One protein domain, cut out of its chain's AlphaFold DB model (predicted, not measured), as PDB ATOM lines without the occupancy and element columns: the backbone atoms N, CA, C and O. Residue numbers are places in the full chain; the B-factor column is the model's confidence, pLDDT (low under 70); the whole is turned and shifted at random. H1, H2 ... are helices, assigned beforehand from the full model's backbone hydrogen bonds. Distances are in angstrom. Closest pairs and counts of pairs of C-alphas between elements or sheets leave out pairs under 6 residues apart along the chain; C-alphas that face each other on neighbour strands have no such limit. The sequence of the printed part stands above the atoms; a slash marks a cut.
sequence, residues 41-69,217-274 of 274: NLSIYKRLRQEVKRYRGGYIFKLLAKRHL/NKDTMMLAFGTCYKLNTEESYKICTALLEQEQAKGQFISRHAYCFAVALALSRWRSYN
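This is residues 41 to 69 and 217 to 274 of the 274 residues of the protein "Pentatricopeptide repeat-containing protein 2, mitochondrial" of Larimichthys crocea (UniProt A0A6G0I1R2). The longest helix, H5, runs through the middle of a small, rounded domain, with the other four helices placed round it. H3 and H4 pack on H5 and make with it a three-helix bundle, up and down, its helix centres in a triangle; H4 splays away from the other two in its later residues. H1 and H2 sit loosely round the rest of H5, H1 on the side opposite H3 and H2 on the side opposite H4, and both cross H5 at large angles. The printed part has 87 residues with five named helices, H1 to H5 in order along the chain, and no named strand; the class is all helix. The whole is compact, with a radius of gyration of the C-alphas of 12.3 A, and the C-alphas span 32 by 31 by 28 A.

H5, residues 256 to 273, has its centre 5.3 A from the mean of the C-alphas, the nearest of the five helices. H3, residues 218 to 231, touches it the same way at a shallow tilt of 20 degrees, with 16 pairs of C-alphas within 8 A; the closest C-alphas are those of Met 222 and Ala 258, 4.5 A apart. H5 touches H3 with residues 257 to 265 alone. H4, residues 234 to 249, touches H3 opposite ways at a shallow tilt of 24 degrees, and the closest C-alphas, those of Cys 228 and Ser 236, are 4.7 A apart. H3 touches H4 with residues 224 to 229 alone, H4 touches H3 with residues 236 to 240 alone, and the two helices form a helical hairpin. H4 and H5 are a second helical hairpin and touch opposite ways at a steep tilt of 41 degrees. Their closest C-alphas, those of Cys 240 and Ala 262, are 6.5 A apart; H4 touches H5 with residues 234 to 241 alone, and H5 touches H4 with residues 262 to 269 alone. H3, H4 and H5 form a bundle, up and down, in which each helix runs against the one before it in the chain. H1, residues 42 to 54, is close to H5 but not clearly touching it, opposite ways at a steep tilt of 66 degrees; the closest C-alphas, those of Leu 48 and Val 263, are 6.4 A apart. H2, residues 59 to 64, is also close to H5 but not clearly touching it, about perpendicular at 78 degrees, with the C-alphas of Ile 60 and Cys 260 closest at 6.8 A. H1 is apart from H2, H3 and H4, and H2 is apart from H3 and H4. In H1, H2, H3, H4 and H5 every O i to N i+4 pair is within hydrogen-bond range.

H5 has 18 residues and measures 26.4 A from C-alpha 256 at (117.043, -15.465, 5.708) to C-alpha 273 at (138.338, -15.188, -9.810). H4 has 16 residues and measures 22.7 A; H3 has 14 residues and measures 20.0 A, beginning with C-alpha 218 at (118.807, -22.503, 12.964). H1 has 13 residues over 18.2 A and begins with C-alpha 42 at (122.960, -23.254, -11.115), while H2 has 6 residues over 9.0 A.

The two C-alphas farthest apart, those of Asn 217 and Asn 274, are 34.7 A apart. Residues 70 to 216 are not printed, and C-alphas 69 and 217 are 13.9 A apart across this cut, which lies in the link from H2 to H3. Of the links that are printed whole, H1 to H2 and H3 to H4 are tight, H4 to H5 is short, and none is long. The mean pLDDT of the printed part is 76.9; residues 41 to 67 and 273 to 274 of this model are under 70.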
ATOM      1  N   ASN A  41     125.384 -25.085  -7.516       58.09
ATOM      2  CA  ASN A  41     124.384 -25.618  -8.440       58.09
ATOM      3  C   ASN A  41     123.585 -24.470  -9.068       58.09
ATOM      4  O   ASN A  41     123.050 -23.626  -8.349       58.09
ATOM      5  N   LEU A  42     123.538 -24.395 -10.401       53.56
ATOM      6  CA  LEU A  42     122.960 -23.254 -11.115       53.56
ATOM      7  C   LEU A  42     121.525 -22.943 -10.649       53.56
ATOM      8  O   LEU A  42     121.104 -21.790 -10.714       53.56
ATOM      9  N   SER A  43     120.787 -23.930 -10.131       55.59
ATOM     10  CA  SER A  43     119.491 -23.719  -9.475       55.59
ATOM     11  C   SER A  43     119.606 -22.944  -8.155       55.59
ATOM     12  O   SER A  43     118.856 -21.992  -7.943       55.59
ATOM     13  N   ILE A  44     120.591 -23.268  -7.315       58.25
ATOM     14  CA  ILE A  44     120.944 -22.543  -6.093       58.25
ATOM     15  C   ILE A  44     121.415 -21.138  -6.456       58.25
ATOM     16  O   ILE A  44     120.855 -20.186  -5.931       58.25
ATOM     17  N   TYR A  45     122.333 -20.964  -7.414       57.12
ATOM     18  CA  TYR A  45     122.759 -19.633  -7.869       57.12
ATOM     19  C   TYR A  45     121.598 -18.794  -8.429       57.12
ATOM     20  O   TYR A  45     121.455 -17.619  -8.092       57.12
ATOM     21  N   LYS A  46     120.717 -19.379  -9.252       59.38
ATOM     22  CA  LYS A  46     119.522 -18.694  -9.778       59.38
ATOM     23  C   LYS A  46     118.548 -18.311  -8.659       59.38
ATOM     24  O   LYS A  46     118.016 -17.200  -8.690       59.38
ATOM     25  N   ARG A  47     118.361 -19.173  -7.653       60.38
ATOM     26  CA  ARG A  47     117.525 -18.905  -6.471       60.38
ATOM     27  C   ARG A  47     118.143 -17.830  -5.576       60.38
ATOM     28  O   ARG A  47     117.441 -16.899  -5.195       60.38
ATOM     29  N   LEU A  48     119.460 -17.880  -5.360       56.09
ATOM     30  CA  LEU A  48     120.250 -16.853  -4.671       56.09
ATOM     31  C   LEU A  48     120.106 -15.509  -5.387       56.09
ATOM     32  O   LEU A  48     119.828 -14.497  -4.756       56.09
ATOM     33  N   ARG A  49     120.215 -15.489  -6.719       57.72
ATOM     34  CA  ARG A  49     120.063 -14.278  -7.534       57.72
ATOM     35  C   ARG A  49     118.635 -13.720  -7.495       57.72
ATOM     36  O   ARG A  49     118.478 -12.502  -7.474       57.72
ATOM     37  N   GLN A  50     117.602 -14.569  -7.490       59.91
ATOM     38  CA  GLN A  50     116.202 -14.138  -7.343       59.91
ATOM     39  C   GLN A  50     115.906 -13.589  -5.942       59.91
ATOM     40  O   GLN A  50     115.281 -12.536  -5.833       59.91
ATOM     41  N   GLU A  51     116.389 -14.245  -4.886       55.50
ATOM     42  CA  GLU A  51     116.284 -13.753  -3.508       55.50
ATOM     43  C   GLU A  51     117.021 -12.411  -3.368       55.50
ATOM     44  O   GLU A  51     116.417 -11.425  -2.965       55.50
ATOM     45  N   VAL A  52     118.275 -12.297  -3.818       53.12
ATOM     46  CA  VAL A  52     119.041 -11.032  -3.786       53.12
ATOM     47  C   VAL A  52     118.325  -9.895  -4.512       53.12
ATOM     48  O   VAL A  52     118.327  -8.764  -4.029       53.12
ATOM     49  N   LYS A  53     117.668 -10.178  -5.645       54.97
ATOM     50  CA  LYS A  53     116.846  -9.187  -6.356       54.97
ATOM     51  C   LYS A  53     115.616  -8.751  -5.552       54.97
ATOM     52  O   LYS A  53     115.255  -7.581  -5.644       54.97
ATOM     53  N   ARG A  54     115.011  -9.631  -4.740       53.00
ATOM     54  CA  ARG A  54     113.948  -9.255  -3.785       53.00
ATOM     55  C   ARG A  54     114.469  -8.392  -2.629       53.00
ATOM     56  O   ARG A  54     113.714  -7.587  -2.103       53.00
ATOM     57  N   TYR A  55     115.742  -8.524  -2.253       51.88
ATOM     58  CA  TYR A  55     116.339  -7.859  -1.081       51.88
ATOM     59  C   TYR A  55     117.197  -6.629  -1.408       51.88
ATOM     60  O   TYR A  55     118.093  -6.284  -0.637       51.88
ATOM     61  N   ARG A  56     116.926  -5.926  -2.514       46.19
ATOM     62  CA  ARG A  56     117.661  -4.721  -2.959       46.19
ATOM     63  C   ARG A  56     117.511  -3.479  -2.045       46.19
ATOM     64  O   ARG A  56     117.605  -2.357  -2.524       46.19
ATOM     65  N   GLY A  57     117.321  -3.659  -0.737       41.91
ATOM     66  CA  GLY A  57     117.334  -2.599   0.269       41.91
ATOM     67  C   GLY A  57     118.129  -3.015   1.508       41.91
ATOM     68  O   GLY A  57     117.758  -3.978   2.157       41.91
ATOM     69  N   GLY A  58     119.221  -2.306   1.821       48.50
ATOM     70  CA  GLY A  58     119.844  -2.097   3.148       48.50
ATOM     71  C   GLY A  58     120.258  -3.262   4.078       48.50
ATOM     72  O   GLY A  58     121.125  -3.061   4.929       48.50
ATOM     73  N   TYR A  59     119.696  -4.468   3.977       48.06
ATOM     74  CA  TYR A  59     119.789  -5.490   5.032       48.06
ATOM     75  C   TYR A  59     121.137  -6.222   5.093       48.06
ATOM     76  O   TYR A  59     121.566  -6.601   6.183       48.06
ATOM     77  N   ILE A  60     121.845  -6.372   3.964       50.72
ATOM     78  CA  ILE A  60     123.191  -6.980   3.941       50.72
ATOM     79  C   ILE A  60     124.176  -6.124   4.753       50.72
ATOM     80  O   ILE A  60     124.925  -6.660   5.564       50.72
ATOM     81  N   PHE A  61     124.118  -4.795   4.619       45.75
ATOM     82  CA  PHE A  61     124.967  -3.877   5.388       45.75
ATOM     83  C   PHE A  61     124.673  -3.924   6.893       45.75
ATOM     84  O   PHE A  61     125.594  -3.883   7.706       45.75
ATOM     85  N   LYS A  62     123.402  -4.083   7.284       48.03
ATOM     86  CA  LYS A  62     122.998  -4.133   8.698       48.03
ATOM     87  C   LYS A  62     123.461  -5.411   9.415       48.03
ATOM     88  O   LYS A  62     123.667  -5.384  10.625       48.03
ATOM     89  N   LEU A  63     123.653  -6.515   8.685       51.97
ATOM     90  CA  LEU A  63     124.200  -7.769   9.227       51.97
ATOM     91  C   LEU A  63     125.707  -7.699   9.488       51.97
ATOM     92  O   LEU A  63     126.184  -8.294  10.448       51.97
ATOM     93  N   LEU A  64     126.446  -6.943   8.671       51.03
ATOM     94  CA  LEU A  64     127.900  -6.794   8.794       51.03
ATOM     95  C   LEU A  64     128.330  -5.954  10.009       51.03
ATOM     96  O   LEU A  64     129.485  -6.044  10.418       51.03
ATOM     97  N   ALA A  65     127.408  -5.176  10.589       51.44
ATOM     98  CA  ALA A  65     127.649  -4.280  11.722       51.44
ATOM     99  C   ALA A  65     127.271  -4.872  13.097       51.44
ATOM    100  O   ALA A  65     127.425  -4.198  14.117       51.44
ATOM    101  N   LYS A  66     126.748  -6.106  13.161       55.91
ATOM    102  CA  LYS A  66     126.411  -6.743  14.442       55.91
ATOM    103  C   LYS A  66     127.657  -7.326  15.113       55.91
ATOM    104  O   LYS A  66     128.398  -8.079  14.491       55.91
ATOM    105  N   ARG A  67     127.835  -7.006  16.402       62.09
ATOM    106  CA  ARG A  67     128.899  -7.565  17.257       62.09
ATOM    107  C   ARG A  67     128.685  -9.052  17.567       62.09
ATOM    108  O   ARG A  67     129.657  -9.789  17.588       62.09
ATOM    109  N   HIS A  68     127.426  -9.474  17.721       72.50
ATOM    110  CA  HIS A  68     127.016 -10.862  17.979       72.50
ATOM    111  C   HIS A  68     126.160 -11.391  16.827       72.50
ATOM    112  O   HIS A  68     125.331 -10.652  16.277       72.50
ATOM    113  N   LEU A  69     126.328 -12.664  16.467       83.56
ATOM    114  CA  LEU A  69     125.460 -13.310  15.477       83.56
ATOM    115  C   LEU A  69     124.164 -13.788  16.125       83.56
ATOM    116  O   LEU A  69     123.101 -13.702  15.506       83.56
ATOM    117  N   ASN A 217     121.033 -26.601  14.600       91.62
ATOM    118  CA  ASN A 217     119.749 -25.897  14.509       91.62
ATOM    119  C   ASN A 217     119.904 -24.591  13.724       91.62
ATOM    120  O   ASN A 217     120.991 -24.262  13.262       91.62
ATOM    121  N   LYS A 218     118.820 -23.814  13.631       91.12
ATOM    122  CA  LYS A 218     118.807 -22.503  12.964       91.12
ATOM    123  C   LYS A 218     119.927 -21.567  13.444       91.12
ATOM    124  O   LYS A 218     120.537 -20.901  12.610       91.12
ATOM    125  N   ASP A 219     120.222 -21.559  14.743       93.31
ATOM    126  CA  ASP A 219     121.279 -20.729  15.338       93.31
ATOM    127  C   ASP A 219     122.669 -21.239  14.952       93.31
ATOM    128  O   ASP A 219     123.511 -20.466  14.505       93.31
ATOM    129  N   THR A 220     122.893 -22.554  15.037       95.19
ATOM    130  CA  THR A 220     124.151 -23.176  14.606       95.19
ATOM    131  C   THR A 220     124.401 -22.941  13.118       95.19
ATOM    132  O   THR A 220     125.524 -22.637  12.731       95.19
ATOM    133  N   MET A 221     123.362 -23.023  12.280       94.38
ATOM    134  CA  MET A 221     123.480 -22.711  10.855       94.38
ATOM    135  C   MET A 221     123.869 -21.246  10.655       94.38
ATOM    136  O   MET A 221     124.792 -20.964   9.898       94.38
ATOM    137  N   MET A 222     123.220 -20.310  11.355       93.69
ATOM    138  CA  MET A 222     123.564 -18.885  11.281       93.69
ATOM    139  C   MET A 222     125.031 -18.628  11.638       93.69
ATOM    140  O   MET A 222     125.716 -17.921  10.900       93.69
ATOM    141  N   LEU A 223     125.513 -19.251  12.714       95.94
ATOM    142  CA  LEU A 223     126.913 -19.199  13.120       95.94
ATOM    143  C   LEU A 223     127.838 -19.800  12.058       95.94
ATOM    144  O   LEU A 223     128.816 -19.168  11.681       95.94
ATOM    145  N   ALA A 224     127.515 -20.978  11.521       96.88
ATOM    146  CA  ALA A 224     128.329 -21.637  10.502       96.88
ATOM    147  C   ALA A 224     128.477 -20.791   9.234       96.88
ATOM    148  O   ALA A 224     129.597 -20.575   8.767       96.88
ATOM    149  N   PHE A 225     127.370 -20.266   8.706       95.25
ATOM    150  CA  PHE A 225     127.402 -19.403   7.527       95.25
ATOM    151  C   PHE A 225     128.123 -18.081   7.801       95.25
ATOM    152  O   PHE A 225     128.916 -17.644   6.969       95.25
ATOM    153  N   GLY A 226     127.892 -17.465   8.965       94.75
ATOM    154  CA  GLY A 226     128.584 -16.243   9.375       94.75
ATOM    155  C   GLY A 226     130.097 -16.441   9.477       94.75
ATOM    156  O   GLY A 226     130.858 -15.677   8.883       94.75
ATOM    157  N   THR A 227     130.539 -17.498  10.164       96.69
ATOM    158  CA  THR A 227     131.955 -17.868  10.303       96.69
ATOM    159  C   THR A 227     132.599 -18.137   8.947       96.69
ATOM    160  O   THR A 227     133.656 -17.584   8.648       96.69
ATOM    161  N   CYS A 228     131.949 -18.921   8.081       96.38
ATOM    162  CA  CYS A 228     132.482 -19.203   6.750       96.38
ATOM    163  C   CYS A 228     132.580 -17.938   5.888       96.38
ATOM    164  O   CYS A 228     133.572 -17.743   5.191       96.38
ATOM    165  N   TYR A 229     131.585 -17.051   5.966       94.62
ATOM    166  CA  TYR A 229     131.642 -15.762   5.285       94.62
ATOM    167  C   TYR A 229     132.838 -14.916   5.743       94.62
ATOM    168  O   TYR A 229     133.523 -14.336   4.904       94.62
ATOM    169  N   LYS A 230     133.117 -14.867   7.053       94.38
ATOM    170  CA  LYS A 230     134.266 -14.126   7.592       94.38
ATOM    171  C   LYS A 230     135.612 -14.725   7.187       94.38
ATOM    172  O   LYS A 230     136.536 -13.962   6.932       94.38
ATOM    173  N   LEU A 231     135.716 -16.053   7.098       95.25
ATOM    174  CA  LEU A 231     136.930 -16.731   6.628       95.25
ATOM    175  C   LEU A 231     137.193 -16.491   5.137       95.25
ATOM    176  O   LEU A 231     138.336 -16.285   4.747       95.25
ATOM    177  N   ASN A 232     136.149 -16.520   4.300       94.06
ATOM    178  CA  ASN A 232     136.222 -16.257   2.856       94.06
ATOM    179  C   ASN A 232     137.273 -17.094   2.082       94.06
ATOM    180  O   ASN A 232     137.790 -16.692   1.033       94.06
ATOM    181  N   THR A 233     137.574 -18.294   2.577       93.00
ATOM    182  CA  THR A 233     138.475 -19.260   1.939       93.00
ATOM    183  C   THR A 233     137.713 -20.202   1.006       93.00
ATOM    184  O   THR A 233     136.492 -20.353   1.107       93.00
ATOM    185  N   GLU A 234     138.425 -20.894   0.115       91.19
ATOM    186  CA  GLU A 234     137.824 -21.948  -0.713       91.19
ATOM    187  C   GLU A 234     137.197 -23.062   0.141       91.19
ATOM    188  O   GLU A 234     136.088 -23.513  -0.140       91.19
ATOM    189  N   GLU A 235     137.866 -23.452   1.229       93.44
ATOM    190  CA  GLU A 235     137.337 -24.433   2.174       93.44
ATOM    191  C   GLU A 235     136.015 -23.961   2.794       93.44
ATOM    192  O   GLU A 235     135.021 -24.689   2.773       93.44
ATOM    193  N   SER A 236     135.962 -22.716   3.279       93.62
ATOM    194  CA  SER A 236     134.746 -22.152   3.872       93.62
ATOM    195  C   SER A 236     133.571 -22.119   2.883       93.62
ATOM    196  O   SER A 236     132.423 -22.360   3.257       93.62
ATOM    197  N   TYR A 237     133.855 -21.898   1.596       91.69
ATOM    198  CA  TYR A 237     132.859 -21.939   0.531       91.69
ATOM    199  C   TYR A 237     132.340 -23.360   0.267       91.69
ATOM    200  O   TYR A 237     131.125 -23.552   0.137       91.69
ATOM    201  N   LYS A 238     133.227 -24.364   0.250       93.00
ATOM    202  CA  LYS A 238     132.846 -25.785   0.135       93.00
ATOM    203  C   LYS A 238     131.963 -26.215   1.309       93.00
ATOM    204  O   LYS A 238     130.907 -26.806   1.093       93.00
ATOM    205  N   ILE A 239     132.336 -25.839   2.535       94.00
ATOM    206  CA  ILE A 239     131.556 -26.125   3.749       94.00
ATOM    207  C   ILE A 239     130.163 -25.486   3.671       94.00
ATOM    208  O   ILE A 239     129.163 -26.173   3.881       94.00
ATOM    209  N   CYS A 240     130.074 -24.197   3.324       93.12
ATOM    210  CA  CYS A 240     128.796 -23.504   3.136       93.12
ATOM    211  C   CYS A 240     127.892 -24.193   2.108       93.12
ATOM    212  O   CYS A 240     126.696 -24.355   2.348       93.12
ATOM    213  N   THR A 241     128.456 -24.592   0.969       91.00
ATOM    214  CA  THR A 241     127.704 -25.247  -0.110       91.00
ATOM    215  C   THR A 241     127.168 -26.602   0.344       91.00
ATOM    216  O   THR A 241     125.967 -26.842   0.237       91.00
ATOM    217  N   ALA A 242     128.007 -27.427   0.974       92.81
ATOM    218  CA  ALA A 242     127.591 -28.721   1.508       92.81
ATOM    219  C   ALA A 242     126.488 -28.587   2.575       92.81
ATOM    220  O   ALA A 242     125.538 -29.369   2.601       92.81
ATOM    221  N   LEU A 243     126.574 -27.575   3.449       92.44
ATOM    222  CA  LEU A 243     125.531 -27.297   4.441       92.44
ATOM    223  C   LEU A 243     124.202 -26.887   3.788       92.44
ATOM    224  O   LEU A 243     123.148 -27.339   4.231       92.44
ATOM    225  N   LEU A 244     124.230 -26.061   2.737       90.12
ATOM    226  CA  LEU A 244     123.027 -25.674   1.988       90.12
ATOM    227  C   LEU A 244     122.351 -26.875   1.328       90.12
ATOM    228  O   LEU A 244     121.135 -27.027   1.439       90.12
ATOM    229  N   GLU A 245     123.129 -27.711   0.644       89.06
ATOM    230  CA  GLU A 245     122.633 -28.901  -0.050       89.06
ATOM    231  C   GLU A 245     122.032 -29.904   0.935       89.06
ATOM    232  O   GLU A 245     120.943 -30.428   0.704       89.06
ATOM    233  N   GLN A 246     122.683 -30.101   2.085       89.19
ATOM    234  CA  GLN A 246     122.184 -30.971   3.145       89.19
ATOM    235  C   GLN A 246     120.821 -30.506   3.682       89.19
ATOM    236  O   GLN A 246     119.923 -31.324   3.879       89.19
ATOM    237  N   GLU A 247     120.649 -29.211   3.946       86.25
ATOM    238  CA  GLU A 247     119.372 -28.677   4.437       86.25
ATOM    239  C   GLU A 247     118.275 -28.749   3.368       86.25
ATOM    240  O   GLU A 247     117.131 -29.083   3.680       86.25
ATOM    241  N   GLN A 248     118.626 -28.520   2.097       83.88
ATOM    242  CA  GLN A 248     117.704 -28.685   0.971       83.88
ATOM    243  C   GLN A 248     117.236 -30.131   0.817       83.88
ATOM    244  O   GLN A 248     116.036 -30.361   0.679       83.88
ATOM    245  N   ALA A 249     118.151 -31.099   0.898       87.56
ATOM    246  CA  ALA A 249     117.824 -32.520   0.827       87.56
ATOM    247  C   ALA A 249     116.880 -32.957   1.960       87.56
ATOM    248  O   ALA A 249     116.028 -33.817   1.764       87.56
ATOM    249  N   LYS A 250     116.986 -32.328   3.138       87.00
ATOM    250  CA  LYS A 250     116.083 -32.558   4.278       87.00
ATOM    251  C   LYS A 250     114.765 -31.779   4.197       87.00
ATOM    252  O   LYS A 250     113.946 -31.899   5.106       87.00
ATOM    253  N   GLY A 251     114.576 -30.931   3.183       81.19
ATOM    254  CA  GLY A 251     113.431 -30.022   3.093       81.19
ATOM    255  C   GLY A 251     113.385 -28.969   4.208       81.19
ATOM    256  O   GLY A 251     112.318 -28.429   4.499       81.19
ATOM    257  N   GLN A 252     114.515 -28.678   4.863       80.38
ATOM    258  CA  GLN A 252     114.577 -27.717   5.963       80.38
ATOM    259  C   GLN A 252     114.805 -26.292   5.453       80.38
ATOM    260  O   GLN A 252     115.608 -26.023   4.559       80.38
ATOM    261  N   PHE A 253     114.080 -25.346   6.054       76.44
ATOM    262  CA  PHE A 253     114.212 -23.933   5.725       76.44
ATOM    263  C   PHE A 253     115.408 -23.306   6.438       76.44
ATOM    264  O   PHE A 253     115.460 -23.231   7.670       76.44
ATOM    265  N   ILE A 254     116.319 -22.753   5.643       80.81
ATOM    266  CA  ILE A 254     117.427 -21.933   6.126       80.81
ATOM    267  C   ILE A 254     116.901 -20.533   6.433       80.81
ATOM    268  O   ILE A 254     116.106 -19.965   5.682       80.81
ATOM    269  N   SER A 255     117.330 -19.965   7.560       82.19
ATOM    270  CA  SER A 255     116.922 -18.609   7.924       82.19
ATOM    271  C   SER A 255     117.431 -17.597   6.891       82.19
ATOM    272  O   SER A 255     118.525 -17.741   6.345       82.19
ATOM    273  N   ARG A 256     116.661 -16.531   6.652       81.56
ATOM    274  CA  ARG A 256     117.043 -15.465   5.708       81.56
ATOM    275  C   ARG A 256     118.439 -14.902   6.001       81.56
ATOM    276  O   ARG A 256     119.230 -14.733   5.086       81.56
ATOM    277  N   HIS A 257     118.764 -14.693   7.277       82.19
ATOM    278  CA  HIS A 257     120.073 -14.191   7.705       82.19
ATOM    279  C   HIS A 257     121.221 -15.146   7.350       82.19
ATOM    280  O   HIS A 257     122.216 -14.716   6.773       82.19
ATOM    281  N   ALA A 258     121.063 -16.442   7.639       87.00
ATOM    282  CA  ALA A 258     122.030 -17.469   7.256       87.00
ATOM    283  C   ALA A 258     122.228 -17.512   5.731       87.00
ATOM    284  O   ALA A 258     123.355 -17.566   5.238       87.00
ATOM    285  N   TYR A 259     121.131 -17.401   4.981       85.50
ATOM    286  CA  TYR A 259     121.161 -17.373   3.524       85.50
ATOM    287  C   TYR A 259     121.903 -16.143   2.973       85.50
ATOM    288  O   TYR A 259     122.700 -16.275   2.044       85.50
ATOM    289  N   CYS A 260     121.726 -14.960   3.575       86.94
ATOM    290  CA  CYS A 260     122.464 -13.750   3.195       86.94
ATOM    291  C   CYS A 260     123.986 -13.921   3.317       86.94
ATOM    292  O   CYS A 260     124.710 -13.463   2.435       86.94
ATOM    293  N   PHE A 261     124.476 -14.593   4.362       90.50
ATOM    294  CA  PHE A 261     125.908 -14.883   4.498       90.50
ATOM    295  C   PHE A 261     126.417 -15.806   3.391       90.50
ATOM    296  O   PHE A 261     127.460 -15.531   2.797       90.50
ATOM    297  N   ALA A 262     125.661 -16.853   3.054       89.00
ATOM    298  CA  ALA A 262     126.035 -17.766   1.977       89.00
ATOM    299  C   ALA A 262     126.106 -17.060   0.611       89.00
ATOM    300  O   ALA A 262     127.072 -17.237  -0.130       89.00
ATOM    301  N   VAL A 263     125.118 -16.209   0.302       86.50
ATOM    302  CA  VAL A 263     125.137 -15.340  -0.886       86.50
ATOM    303  C   VAL A 263     126.385 -14.462  -0.889       86.50
ATOM    304  O   VAL A 263     127.084 -14.383  -1.899       86.50
ATOM    305  N   ALA A 264     126.633 -13.752   0.214       87.00
ATOM    306  CA  ALA A 264     127.717 -12.784   0.301       87.00
ATOM    307  C   ALA A 264     129.079 -13.460   0.096       87.00
ATOM    308  O   ALA A 264     129.924 -12.924  -0.620       87.00
ATOM    309  N   LEU A 265     129.253 -14.666   0.644       88.94
ATOM    310  CA  LEU A 265     130.437 -15.489   0.425       88.94
ATOM    311  C   LEU A 265     130.579 -15.880  -1.051       88.94
ATOM    312  O   LEU A 265     131.633 -15.659  -1.641       88.94
ATOM    313  N   ALA A 266     129.516 -16.390  -1.680       86.62
ATOM    314  CA  ALA A 266     129.546 -16.784  -3.089       86.62
ATOM    315  C   ALA A 266     129.908 -15.612  -4.019       86.62
ATOM    316  O   ALA A 266     130.737 -15.757  -4.918       86.62
ATOM    317  N   LEU A 267     129.332 -14.431  -3.774       84.94
ATOM    318  CA  LEU A 267     129.658 -13.214  -4.520       84.94
ATOM    319  C   LEU A 267     131.107 -12.773  -4.296       84.94
ATOM    320  O   LEU A 267     131.762 -12.353  -5.250       84.94
ATOM    321  N   SER A 268     131.612 -12.872  -3.062       85.50
ATOM    322  CA  SER A 268     133.003 -12.533  -2.760       85.50
ATOM    323  C   SER A 268     133.975 -13.457  -3.486       85.50
ATOM    324  O   SER A 268     134.928 -12.966  -4.079       85.50
ATOM    325  N   ARG A 269     133.721 -14.773  -3.492       83.75
ATOM    326  CA  ARG A 269     134.560 -15.744  -4.207       83.75
ATOM    327  C   ARG A 269     134.536 -15.499  -5.710       83.75
ATOM    328  O   ARG A 269     135.591 -15.496  -6.326       83.75
ATOM    329  N   TRP A 270     133.365 -15.229  -6.291       77.88
ATOM    330  CA  TRP A 270     133.242 -14.950  -7.727       77.88
ATOM    331  C   TRP A 270     134.077 -13.738  -8.171       77.88
ATOM    332  O   TRP A 270     134.756 -13.822  -9.192       77.88
ATOM    333  N   ARG A 271     134.089 -12.657  -7.378       71.88
ATOM    334  CA  ARG A 271     134.922 -11.463  -7.629       71.88
ATOM    335  C   ARG A 271     136.423 -11.690  -7.460       71.88
ATOM    336  O   ARG A 271     137.201 -10.879  -7.925       71.88
ATOM    337  N   SER A 272     136.849 -12.723  -6.739       72.38
ATOM    338  CA  SER A 272     138.277 -13.033  -6.605       72.38
ATOM    339  C   SER A 272     138.825 -13.828  -7.794       72.38
ATOM    340  O   SER A 272     140.037 -13.947  -7.920       72.38
ATOM    341  N   TYR A 273     137.955 -14.394  -8.636       64.62
ATOM    342  CA  TYR A 273     138.338 -15.188  -9.810       64.62
ATOM    343  C   TYR A 273     138.140 -14.457 -11.149       64.62
ATOM    344  O   TYR A 273     138.570 -14.987 -12.171       64.62
ATOM    345  N   ASN A 274     137.473 -13.297 -11.154       47.00
ATOM    346  CA  ASN A 274     137.216 -12.453 -12.331       47.00
ATOM    347  C   ASN A 274     137.639 -11.024 -12.023       47.00
ATOM    348  O   ASN A 274     138.169 -10.367 -12.937       47.00
TER     349      ASN A 274